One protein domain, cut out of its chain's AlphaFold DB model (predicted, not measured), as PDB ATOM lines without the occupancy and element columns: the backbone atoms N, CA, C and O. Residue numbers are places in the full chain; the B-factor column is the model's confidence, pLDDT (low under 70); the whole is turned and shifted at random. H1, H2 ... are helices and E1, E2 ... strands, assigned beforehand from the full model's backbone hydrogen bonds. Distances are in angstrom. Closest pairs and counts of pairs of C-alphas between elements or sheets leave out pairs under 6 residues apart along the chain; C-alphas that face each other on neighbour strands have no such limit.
ATOM      1  N   GLU A   3      85.543  96.401 126.547       96.25
ATOM      2  CA  GLU A   3      85.585  97.330 125.416       96.25
ATOM      3  C   GLU A   3      84.200  97.953 125.191       96.25
ATOM      4  O   GLU A   3      83.181  97.266 125.276       96.25
ATOM      5  N   PHE A   4      84.173  99.259 124.940       96.69
ATOM      6  CA  PHE A   4      82.980 100.044 124.631       96.69
ATOM      7  C   PHE A   4      82.929 100.388 123.137       96.69
ATOM      8  O   PHE A   4      83.958 100.462 122.468       96.69
ATOM      9  N   ASP A   5      81.737 100.706 122.624       96.50
ATOM     10  CA  ASP A   5      81.505 101.057 121.207       96.50
ATOM     11  C   ASP A   5      82.255 102.322 120.729       96.50
ATOM     12  O   ASP A   5      82.302 102.623 119.530       96.50
ATOM     13  N   ASP A   6      82.802 103.111 121.656       95.69
ATOM     14  CA  ASP A   6      83.635 104.293 121.401       95.69
ATOM     15  C   ASP A   6      85.150 103.984 121.397       95.69
ATOM     16  O   ASP A   6      85.970 104.893 121.263       95.69
ATOM     17  N   GLY A   7      85.522 102.705 121.509       97.00
ATOM     18  CA  GLY A   7      86.902 102.215 121.507       97.00
ATOM     19  C   GLY A   7      87.614 102.312 122.857       97.00
ATOM     20  O   GLY A   7      88.768 101.889 122.974       97.00
ATOM     21  N   ARG A   8      86.960 102.853 123.898       97.38
ATOM     22  CA  ARG A   8      87.505 102.803 125.258       97.38
ATOM     23  C   ARG A   8      87.530 101.363 125.754       97.38
ATOM     24  O   ARG A   8      86.523 100.661 125.722       97.38
ATOM     25  N   VAL A   9      88.662 100.963 126.312       97.38
ATOM     26  CA  VAL A   9      88.838  99.727 127.066       97.38
ATOM     27  C   VAL A   9      88.953 100.101 128.538       97.38
ATOM     28  O   VAL A   9      89.854 100.841 128.926       97.38
ATOM     29  N   GLN A  10      88.032  99.611 129.362       96.81
ATOM     30  CA  GLN A  10      87.993  99.883 130.797       96.81
ATOM     31  C   GLN A  10      88.460  98.677 131.610       96.81
ATOM     32  O   GLN A  10      88.117  97.521 131.318       96.81
ATOM     33  N   LEU A  11      89.232  98.944 132.660       95.25
ATOM     34  CA  LEU A  11      89.510  97.957 133.691       95.25
ATOM     35  C   LEU A  11      88.253  97.758 134.547       95.25
ATOM     36  O   LEU A  11      87.561  98.704 134.912       95.25
ATOM     37  N   ILE A  12      87.933  96.498 134.837       93.56
ATOM     38  CA  ILE A  12      86.866  96.186 135.794       93.56
ATOM     39  C   ILE A  12      87.405  96.421 137.210       93.56
ATOM     40  O   ILE A  12      88.598  96.212 137.427       93.56
ATOM     41  N   PRO A  13      86.567  96.792 138.190       92.50
ATOM     42  CA  PRO A  13      87.056  97.177 139.515       92.50
ATOM     43  C   PRO A  13      87.489  95.994 140.397       92.50
ATOM     44  O   PRO A  13      87.889  96.191 141.544       92.50
ATOM     45  N   PHE A  14      87.377  94.764 139.885       94.12
ATOM     46  CA  PHE A  14      87.675  93.540 140.617       94.12
ATOM     47  C   PHE A  14      89.036  92.975 140.220       94.12
ATOM     48  O   PHE A  14      89.303  92.754 139.036       94.12
ATOM     49  N   THR A  15      89.841  92.652 141.227       95.19
ATOM     50  CA  THR A  15      91.184  92.085 141.086       95.19
ATOM     51  C   THR A  15      91.240  90.714 141.758       95.19
ATOM     52  O   THR A  15      90.562  90.470 142.760       95.19
ATOM     53  N   TRP A  16      92.026  89.796 141.192       96.12
ATOM     54  CA  TRP A  16      92.298  88.484 141.782       96.12
ATOM     55  C   TRP A  16      93.637  88.507 142.518       96.12
ATOM     56  O   TRP A  16      94.680  88.707 141.897       96.12
ATOM     57  N   ASP A  17      93.614  88.268 143.826       97.00
ATOM     58  CA  ASP A  17      94.820  88.056 144.624       97.00
ATOM     59  C   ASP A  17      95.362  86.646 144.347       97.00
ATOM     60  O   ASP A  17      94.792  85.645 144.789       97.00
ATOM     61  N   SER A  18      96.449  86.563 143.582       96.50
ATOM     62  CA  SER A  18      97.067  85.302 143.157       96.50
ATOM     63  C   SER A  18      98.016  84.693 144.189       96.50
ATOM     64  O   SER A  18      98.530  83.600 143.944       96.50
ATOM     65  N   ARG A  19      98.241  85.357 145.330       96.75
ATOM     66  CA  ARG A  19      99.108  84.847 146.398       96.75
ATOM     67  C   ARG A  19      98.550  83.563 146.993       96.75
ATOM     68  O   ARG A  19      97.380  83.207 146.804       96.75
ATOM     69  N   ASP A  20      99.391  82.857 147.734       97.38
ATOM     70  CA  ASP A  20      98.988  81.621 148.388       97.38
ATOM     71  C   ASP A  20      97.870  81.865 149.405       97.38
ATOM     72  O   ASP A  20      97.818  82.883 150.099       97.38
ATOM     73  N   LYS A  21      96.987  80.873 149.566       96.88
ATOM     74  CA  LYS A  21      95.878  80.947 150.529       96.88
ATOM     75  C   LYS A  21      96.363  81.178 151.968       96.88
ATOM     76  O   LYS A  21      95.664  81.811 152.753       96.88
ATOM     77  N   ALA A  22      97.561  80.695 152.309       97.38
ATOM     78  CA  ALA A  22      98.187  80.921 153.614       97.38
ATOM     79  C   ALA A  22      98.522  82.403 153.879       97.38
ATOM     80  O   ALA A  22      98.572  82.812 155.033       97.38
ATOM     81  N   GLN A  23      98.698  83.204 152.824       94.38
ATOM     82  CA  GLN A  23      98.937  84.650 152.879       94.38
ATOM     83  C   GLN A  23      97.638  85.464 152.714       94.38
ATOM     84  O   GLN A  23      97.683  86.679 152.544       94.38
ATOM     85  N   GLY A  24      96.471  84.805 152.727       95.12
ATOM     86  CA  GLY A  24      95.173  85.448 152.497       95.12
ATOM     87  C   GLY A  24      94.809  85.662 151.023       95.12
ATOM     88  O   GLY A  24      93.827  86.354 150.746       95.12
ATOM     89  N   GLY A  25      95.571  85.072 150.092       96.94
ATOM     90  CA  GLY A  25      95.293  85.130 148.657       96.94
ATOM     91  C   GLY A  25      94.251  84.117 148.178       96.94
ATOM     92  O   GLY A  25      93.497  83.537 148.963       96.94
ATOM     93  N   GLN A  26      94.211  83.902 146.863       97.31
ATOM     94  CA  GLN A  26      93.193  83.120 146.149       97.31
ATOM     95  C   GLN A  26      91.770  83.664 146.356       97.31
ATOM     96  O   GLN A  26      90.827  82.910 146.618       97.31
ATOM     97  N   ARG A  27      91.618  84.989 146.261       97.12
ATOM     98  CA  ARG A  27      90.342  85.691 146.451       97.12
ATOM     99  C   ARG A  27      90.159  86.819 145.442       97.12
ATOM    100  O   ARG A  27      91.124  87.450 145.018       97.12
ATOM    101  N   TRP A  28      88.903  87.107 145.116       97.06
ATOM    102  CA  TRP A  28      88.529  88.351 144.447       97.06
ATOM    103  C   TRP A  28      88.378  89.470 145.473       97.06
ATOM    104  O   TRP A  28      87.876  89.239 146.575       97.06
ATOM    105  N   TYR A  29      88.765  90.681 145.094       96.44
ATOM    106  CA  TYR A  29      88.531  91.888 145.879       96.44
ATOM    107  C   TYR A  29      88.244  93.081 144.970       96.44
ATOM    108  O   TYR A  29      88.566  93.056 143.782       96.44
ATOM    109  N   HIS A  30      87.571  94.091 145.516       94.94
ATOM    110  CA  HIS A  30      87.281  95.332 144.808       94.94
ATOM    111  C   HIS A  30      88.372  96.338 145.156       94.94
ATOM    112  O   HIS A  30      88.516  96.680 146.319       94.94
ATOM    113  N   LEU A  31      89.110  96.822 144.161       92.19
ATOM    114  CA  LEU A  31      90.326  97.605 144.388       92.19
ATOM    115  C   LEU A  31      90.059  99.000 144.980       92.19
ATOM    116  O   LEU A  31      90.843  99.498 145.777       92.19
ATOM    117  N   TYR A  32      88.934  99.614 144.601       92.50
ATOM    118  CA  TYR A  32      88.532 100.946 145.068       92.50
ATOM    119  C   TYR A  32      87.063 100.982 145.527       92.50
ATOM    120  O   TYR A  32      86.228 101.595 144.854       92.50
ATOM    121  N   PRO A  33      86.701 100.263 146.608       93.19
ATOM    122  CA  PRO A  33      85.305  99.979 146.970       93.19
ATOM    123  C   PRO A  33      84.494 101.226 147.335       93.19
ATOM    124  O   PRO A  33      83.278 101.227 147.164       93.19
ATOM    125  N   ASP A  34      85.169 102.287 147.776       93.81
ATOM    126  CA  ASP A  34      84.534 103.523 148.237       93.81
ATOM    127  C   ASP A  34      84.364 104.574 147.124       93.81
ATOM    128  O   ASP A  34      83.844 105.660 147.377       93.81
ATOM    129  N   THR A  35      84.785 104.274 145.888       93.62
ATOM    130  CA  THR A  35      84.643 105.214 144.764       93.62
ATOM    131  C   THR A  35      83.199 105.331 144.286       93.62
ATOM    132  O   THR A  35      82.476 104.356 144.078       93.62
ATOM    133  N   THR A  36      82.789 106.567 144.046       94.81
ATOM    134  CA  THR A  36      81.510 106.961 143.461       94.81
ATOM    135  C   THR A  36      81.692 107.359 142.000       94.81
ATOM    136  O   THR A  36      82.804 107.593 141.539       94.81
ATOM    137  N   SER A  37      80.600 107.505 141.247       94.75
ATOM    138  CA  SER A  37      80.665 107.848 139.817       94.75
ATOM    139  C   SER A  37      81.363 109.178 139.497       94.75
ATOM    140  O   SER A  37      81.707 109.409 138.339       94.75
ATOM    141  N   SER A  38      81.544 110.066 140.479       95.44
ATOM    142  CA  SER A  38      82.290 111.323 140.323       95.44
ATOM    143  C   SER A  38      83.798 111.185 140.527       95.44
ATOM    144  O   SER A  38      84.531 112.097 140.150       95.44
ATOM    145  N   ASP A  39      84.268 110.081 141.107       95.06
ATOM    146  CA  ASP A  39      85.681 109.891 141.420       95.06
ATOM    147  C   ASP A  39      86.469 109.442 140.187       95.06
ATOM    148  O   ASP A  39      85.990 108.662 139.359       95.06
ATOM    149  N   GLU A  40      87.709 109.912 140.061       92.25
ATOM    150  CA  GLU A  40      88.565 109.637 138.899       92.25
ATOM    151  C   GLU A  40      88.787 108.133 138.666       92.25
ATOM    152  O   GLU A  40      88.770 107.672 137.522       92.25
ATOM    153  N   PHE A  41      88.949 107.374 139.752       92.56
ATOM    154  CA  PHE A  41      89.209 105.932 139.732       92.56
ATOM    155  C   PHE A  41      87.950 105.062 139.739       92.56
ATOM    156  O   PHE A  41      88.058 103.837 139.822       92.56
ATOM    157  N   TYR A  42      86.763 105.658 139.599       95.25
ATOM    158  CA  TYR A  42      85.564 104.884 139.309       95.25
ATOM    159  C   TYR A  42      85.715 104.165 137.962       95.25
ATOM    160  O   TYR A  42      86.211 104.735 136.992       95.25
ATOM    161  N   TRP A  43      85.279 102.909 137.878       94.62
ATOM    162  CA  TRP A  43      85.650 101.994 136.784       94.62
ATOM    163  C   TRP A  43      85.245 102.428 135.364       94.62
ATOM    164  O   TRP A  43      85.826 101.955 134.391       94.62
ATOM    165  N   THR A  44      84.279 103.337 135.210       93.88
ATOM    166  CA  THR A  44      83.903 103.897 133.897       93.88
ATOM    167  C   THR A  44      84.613 105.205 133.543       93.88
ATOM    168  O   THR A  44      84.421 105.706 132.428       93.88
ATOM    169  N   ASN A  45      85.397 105.764 134.464       94.56
ATOM    170  CA  ASN A  45      86.052 107.064 134.333       94.56
ATOM    171  C   ASN A  45      87.487 106.919 133.800       94.56
ATOM    172  O   ASN A  45      87.926 105.838 133.401       94.56
ATOM    173  N   THR A  46      88.203 108.039 133.690       91.75
ATOM    174  CA  THR A  46      89.518 108.118 133.034       91.75
ATOM    175  C   THR A  46      90.617 107.381 133.789       91.75
ATOM    176  O   THR A  46      91.492 106.816 133.138       91.75
ATOM    177  N   GLY A  47      90.554 107.321 135.123       92.12
ATOM    178  CA  GLY A  47      91.567 106.651 135.945       92.12
ATOM    179  C   GLY A  47      91.618 105.132 135.759       92.12
ATOM    180  O   GLY A  47      92.600 104.506 136.141       92.12
ATOM    181  N   GLN A  48      90.588 104.537 135.144       94.81
ATOM    182  CA  GLN A  48      90.488 103.097 134.868       94.81
ATOM    183  C   GLN A  48      90.543 102.766 133.370       94.81
ATOM    184  O   GLN A  48      90.438 101.601 132.975       94.81
ATOM    185  N   ASN A  49      90.748 103.783 132.524       96.12
ATOM    186  CA  ASN A  49      90.812 103.617 131.081       96.12
ATOM    187  C   ASN A  49      92.171 103.045 130.670       96.12
ATOM    188  O   ASN A  49      93.200 103.715 130.776       96.12
ATOM    189  N   TRP A  50      92.170 101.819 130.151       96.38
ATOM    190  CA  TRP A  50      93.381 101.110 129.751       96.38
ATOM    191  C   TRP A  50      94.133 101.842 128.636       96.38
ATOM    192  O   TRP A  50      95.354 101.973 128.729       96.38
ATOM    193  N   ASN A  51      93.434 102.368 127.619       95.56
ATOM    194  CA  ASN A  51      94.067 103.083 126.503       95.56
ATOM    195  C   ASN A  51      94.884 104.283 127.009       95.56
ATOM    196  O   ASN A  51      95.999 104.529 126.548       95.56
ATOM    197  N   PHE A  52      94.320 105.031 127.957       92.69
ATOM    198  CA  PHE A  52      94.910 106.241 128.507       92.69
ATOM    199  C   PHE A  52      95.999 105.939 129.544       92.69
ATOM    200  O   PHE A  52      97.121 106.425 129.374       92.69
ATOM    201  N   MET A  53      95.677 105.131 130.560       92.12
ATOM    202  CA  MET A  53      96.484 104.949 131.773       92.12
ATOM    203  C   MET A  53      97.514 103.822 131.679       92.12
ATOM    204  O   MET A  53      98.569 103.909 132.301       92.12
ATOM    205  N   CYS A  54      97.221 102.752 130.936       94.00
ATOM    206  CA  CYS A  54      97.954 101.486 131.071       94.00
ATOM    207  C   CYS A  54      98.712 101.098 129.801       94.00
ATOM    208  O   CYS A  54      99.832 100.595 129.872       94.00
ATOM    209  N   ALA A  55      98.106 101.317 128.635       94.38
ATOM    210  CA  ALA A  55      98.571 100.750 127.379       94.38
ATOM    211  C   ALA A  55     100.018 101.144 127.045       94.38
ATOM    212  O   ALA A  55     100.746 100.324 126.496       94.38
ATOM    213  N   ASP A  56     100.450 102.357 127.407       92.62
ATOM    214  CA  ASP A  56     101.793 102.884 127.110       92.62
ATOM    215  C   ASP A  56     102.909 102.150 127.875       92.62
ATOM    216  O   ASP A  56     104.022 102.042 127.375       92.62
ATOM    217  N   CYS A  57     102.607 101.582 129.048       93.31
ATOM    218  CA  CYS A  57     103.539 100.724 129.792       93.31
ATOM    219  C   CYS A  57     103.383  99.232 129.458       93.31
ATOM    220  O   CYS A  57     104.305  98.453 129.693       93.31
ATOM    221  N   HIS A  58     102.211  98.826 128.963       94.62
ATOM    222  CA  HIS A  58     101.806  97.424 128.805       94.62
ATOM    223  C   HIS A  58     101.659  96.978 127.344       94.62
ATOM    224  O   HIS A  58     101.045  95.944 127.079       94.62
ATOM    225  N   SER A  59     102.206  97.745 126.399       93.56
ATOM    226  CA  SER A  59     102.169  97.424 124.971       93.56
ATOM    227  C   SER A  59     103.443  97.875 124.258       93.56
ATOM    228  O   SER A  59     104.160  98.757 124.730       93.56
ATOM    229  N   THR A  60     103.678  97.318 123.073       91.19
ATOM    230  CA  THR A  60     104.758  97.718 122.155       91.19
ATOM    231  C   THR A  60     104.165  98.338 120.889       91.19
ATOM    232  O   THR A  60     103.139  97.856 120.402       91.19
ATOM    233  N   ASN A  61     104.823  99.357 120.315       90.69
ATOM    234  CA  ASN A  61     104.366 100.065 119.108       90.69
ATOM    235  C   ASN A  61     102.939 100.619 119.256       90.69
ATOM    236  O   ASN A  61     102.062 100.387 118.417       90.69
ATOM    237  N   LEU A  62     102.680 101.255 120.401       92.69
ATOM    238  CA  LEU A  62     101.352 101.710 120.779       92.69
ATOM    239  C   LEU A  62     101.000 102.999 120.043       92.69
ATOM    240  O   LEU A  62     101.687 104.010 120.142       92.69
ATOM    241  N   LYS A  63      99.821 103.004 119.432       93.50
ATOM    242  CA  LYS A  63      99.171 104.214 118.928       93.50
ATOM    243  C   LYS A  63      97.801 104.294 119.565       93.50
ATOM    244  O   LYS A  63      96.955 103.453 119.262       93.50
ATOM    245  N   LYS A  64      97.562 105.269 120.450       93.38
ATOM    246  CA  LYS A  64      96.243 105.411 121.093       93.38
ATOM    247  C   LYS A  64      95.189 105.822 120.070       93.38
ATOM    248  O   LYS A  64      94.054 105.352 120.165       93.38
ATOM    249  N   ASN A  65      95.589 106.635 119.083       94.50
ATOM    250  CA  ASN A  65      94.729 107.190 118.032       94.50
ATOM    251  C   ASN A  65      93.445 107.779 118.632       94.50
ATOM    252  O   ASN A  65      92.337 107.440 118.215       94.50
ATOM    253  N   TYR A  66      93.607 108.592 119.675       94.75
ATOM    254  CA  TYR A  66      92.493 109.269 120.317       94.75
ATOM    255  C   TYR A  66      92.038 110.459 119.467       94.75
ATOM    256  O   TYR A  66      92.828 111.351 119.154       94.75
ATOM    257  N   ASP A  67      90.759 110.478 119.109       96.12
ATOM    258  CA  ASP A  67      90.114 111.593 118.427       96.12
ATOM    259  C   ASP A  67      89.338 112.435 119.444       96.12
ATOM    260  O   ASP A  67      88.325 112.004 119.999       96.12
ATOM    261  N   LYS A  68      89.811 113.665 119.666       94.88
ATOM    262  CA  LYS A  68      89.204 114.619 120.603       94.88
ATOM    263  C   LYS A  68      87.826 115.130 120.166       94.88
ATOM    264  O   LYS A  68      87.049 115.520 121.028       94.88
ATOM    265  N   GLU A  69      87.540 115.178 118.863       97.12
ATOM    266  CA  GLU A  69      86.283 115.726 118.335       97.12
ATOM    267  C   GLU A  69      85.160 114.699 118.480       97.12
ATOM    268  O   GLU A  69      84.027 115.044 118.813       97.12
ATOM    269  N   THR A  70      85.480 113.419 118.267       96.69
ATOM    270  CA  THR A  70      84.519 112.318 118.414       96.69
ATOM    271  C   THR A  70      84.571 111.629 119.779       96.69
ATOM    272  O   THR A  70      83.683 110.830 120.074       96.69
ATOM    273  N   ASN A  71      85.559 111.964 120.621       94.50
ATOM    274  CA  ASN A  71      85.836 111.344 121.920       94.50
ATOM    275  C   ASN A  71      85.953 109.812 121.818       94.50
ATOM    276  O   ASN A  71      85.293 109.067 122.544       94.50
ATOM    277  N   ARG A  72      86.754 109.343 120.856       96.94
ATOM    278  CA  ARG A  72      86.910 107.919 120.528       96.94
ATOM    279  C   ARG A  72      88.366 107.502 120.504       96.94
ATOM    280  O   ARG A  72      89.240 108.287 120.146       96.94
ATOM    281  N   TYR A  73      88.608 106.237 120.822       97.00
ATOM    282  CA  TYR A  73      89.906 105.599 120.633       97.00
ATOM    283  C   TYR A  73      89.864 104.663 119.426       97.00
ATOM    284  O   TYR A  73      88.896 103.938 119.217       97.00
ATOM    285  N   ALA A  74      90.950 104.635 118.657       96.69
ATOM    286  CA  ALA A  74      91.211 103.616 117.639       96.69
ATOM    287  C   ALA A  74      92.564 102.946 117.919       96.69
ATOM    288  O   ALA A  74      93.464 102.922 117.075       96.69
ATOM    289  N   THR A  75      92.742 102.501 119.164       95.81
ATOM    290  CA  THR A  75      94.044 102.089 119.689       95.81
ATOM    291  C   THR A  75      94.571 100.836 118.991       95.81
ATOM    292  O   THR A  75      93.851  99.859 118.826       95.81
ATOM    293  N   SER A  76      95.844 100.864 118.601       94.62
ATOM    294  CA  SER A  76      96.549  99.744 117.970       94.62
ATOM    295  C   SER A  76      97.920  99.538 118.606       94.62
ATOM    296  O   SER A  76      98.541 100.509 119.034       94.62
ATOM    297  N   TRP A  77      98.409  98.303 118.613       93.69
ATOM    298  CA  TRP A  77      99.716  97.911 119.145       93.69
ATOM    299  C   TRP A  77     100.259  96.705 118.369       93.69
ATOM    300  O   TRP A  77      99.496  96.006 117.698       93.69
ATOM    301  N   SER A  78     101.561  96.439 118.477       93.25
ATOM    302  CA  SER A  78     102.163  95.194 117.972       93.25
ATOM    303  C   SER A  78     101.986  94.038 118.962       93.25
ATOM    304  O   SER A  78     101.638  92.929 118.568       93.25
ATOM    305  N   GLU A  79     102.193  94.296 120.256       92.19
ATOM    306  CA  GLU A  79     102.100  93.300 121.333       92.19
ATOM    307  C   GLU A  79     101.445  93.917 122.573       92.19
ATOM    308  O   GLU A  79     101.714  95.077 122.884       92.19
ATOM    309  N   ILE A  80     100.604  93.152 123.282       90.12
ATOM    310  CA  ILE A  80      99.949  93.552 124.547       90.12
ATOM    311  C   ILE A  80     100.694  92.965 125.754       90.12
ATOM    312  O   ILE A  80     100.160  92.215 126.569       90.12
TER     313      ILE A  80
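Overview. This is residues 3 to 80 of the 372 residues of a protein of Vibrio maritimus (UniProt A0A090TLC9). With little regular structure, this is a loop-built body with the two-stranded hairpin E1 and E2 towards one end, residues 59 to 80 folded back on themselves towards the other, and two short helices, H1 and H2, between along the long axis. The printed part has 78 residues, with E1, E2, H1, H2 in chain order; the sheet, E1 - E2, is antiparallel, and the class is mixed, with 16 residues in named elements. It is loose, radius of gyration of the C-alphas 15.1 A, spanning 49 by 32 by 18 A.

Arrangement. E1, residues 14 to 17, and E2, residues 27 to 30, form an antiparallel hairpin at 144 degrees; N 15 and O 29 are within hydrogen-bond range at 2.9 A. H1, residues 50 to 53, and H2, residues 55 to 58, meet only through their tight link. Both are too short for an O i to N i+4 pair; the single O i to N i+3 pair is within range in H2, not in H1. E1 is apart from both helices, and E2 from H2. Residues 66 to 67 pair antiparallel with 72 to 73.

Along the chain. E1 begins at C-alpha 14 (87.675, 93.540, 140.617) and is 9.9 A long; E2 is 10.2 A, H1 5.3 A and H2 4.9 A, ending at C-alpha 58 (101.806, 97.424, 128.805).

Size, cuts and confidence. The C-alphas farthest apart, of Ala 22 and Glu 69, are 51.0 A apart. The E2 to H1 link is long, 19 residues. The printed part has no cut, and no printed residue is under pLDDT 70.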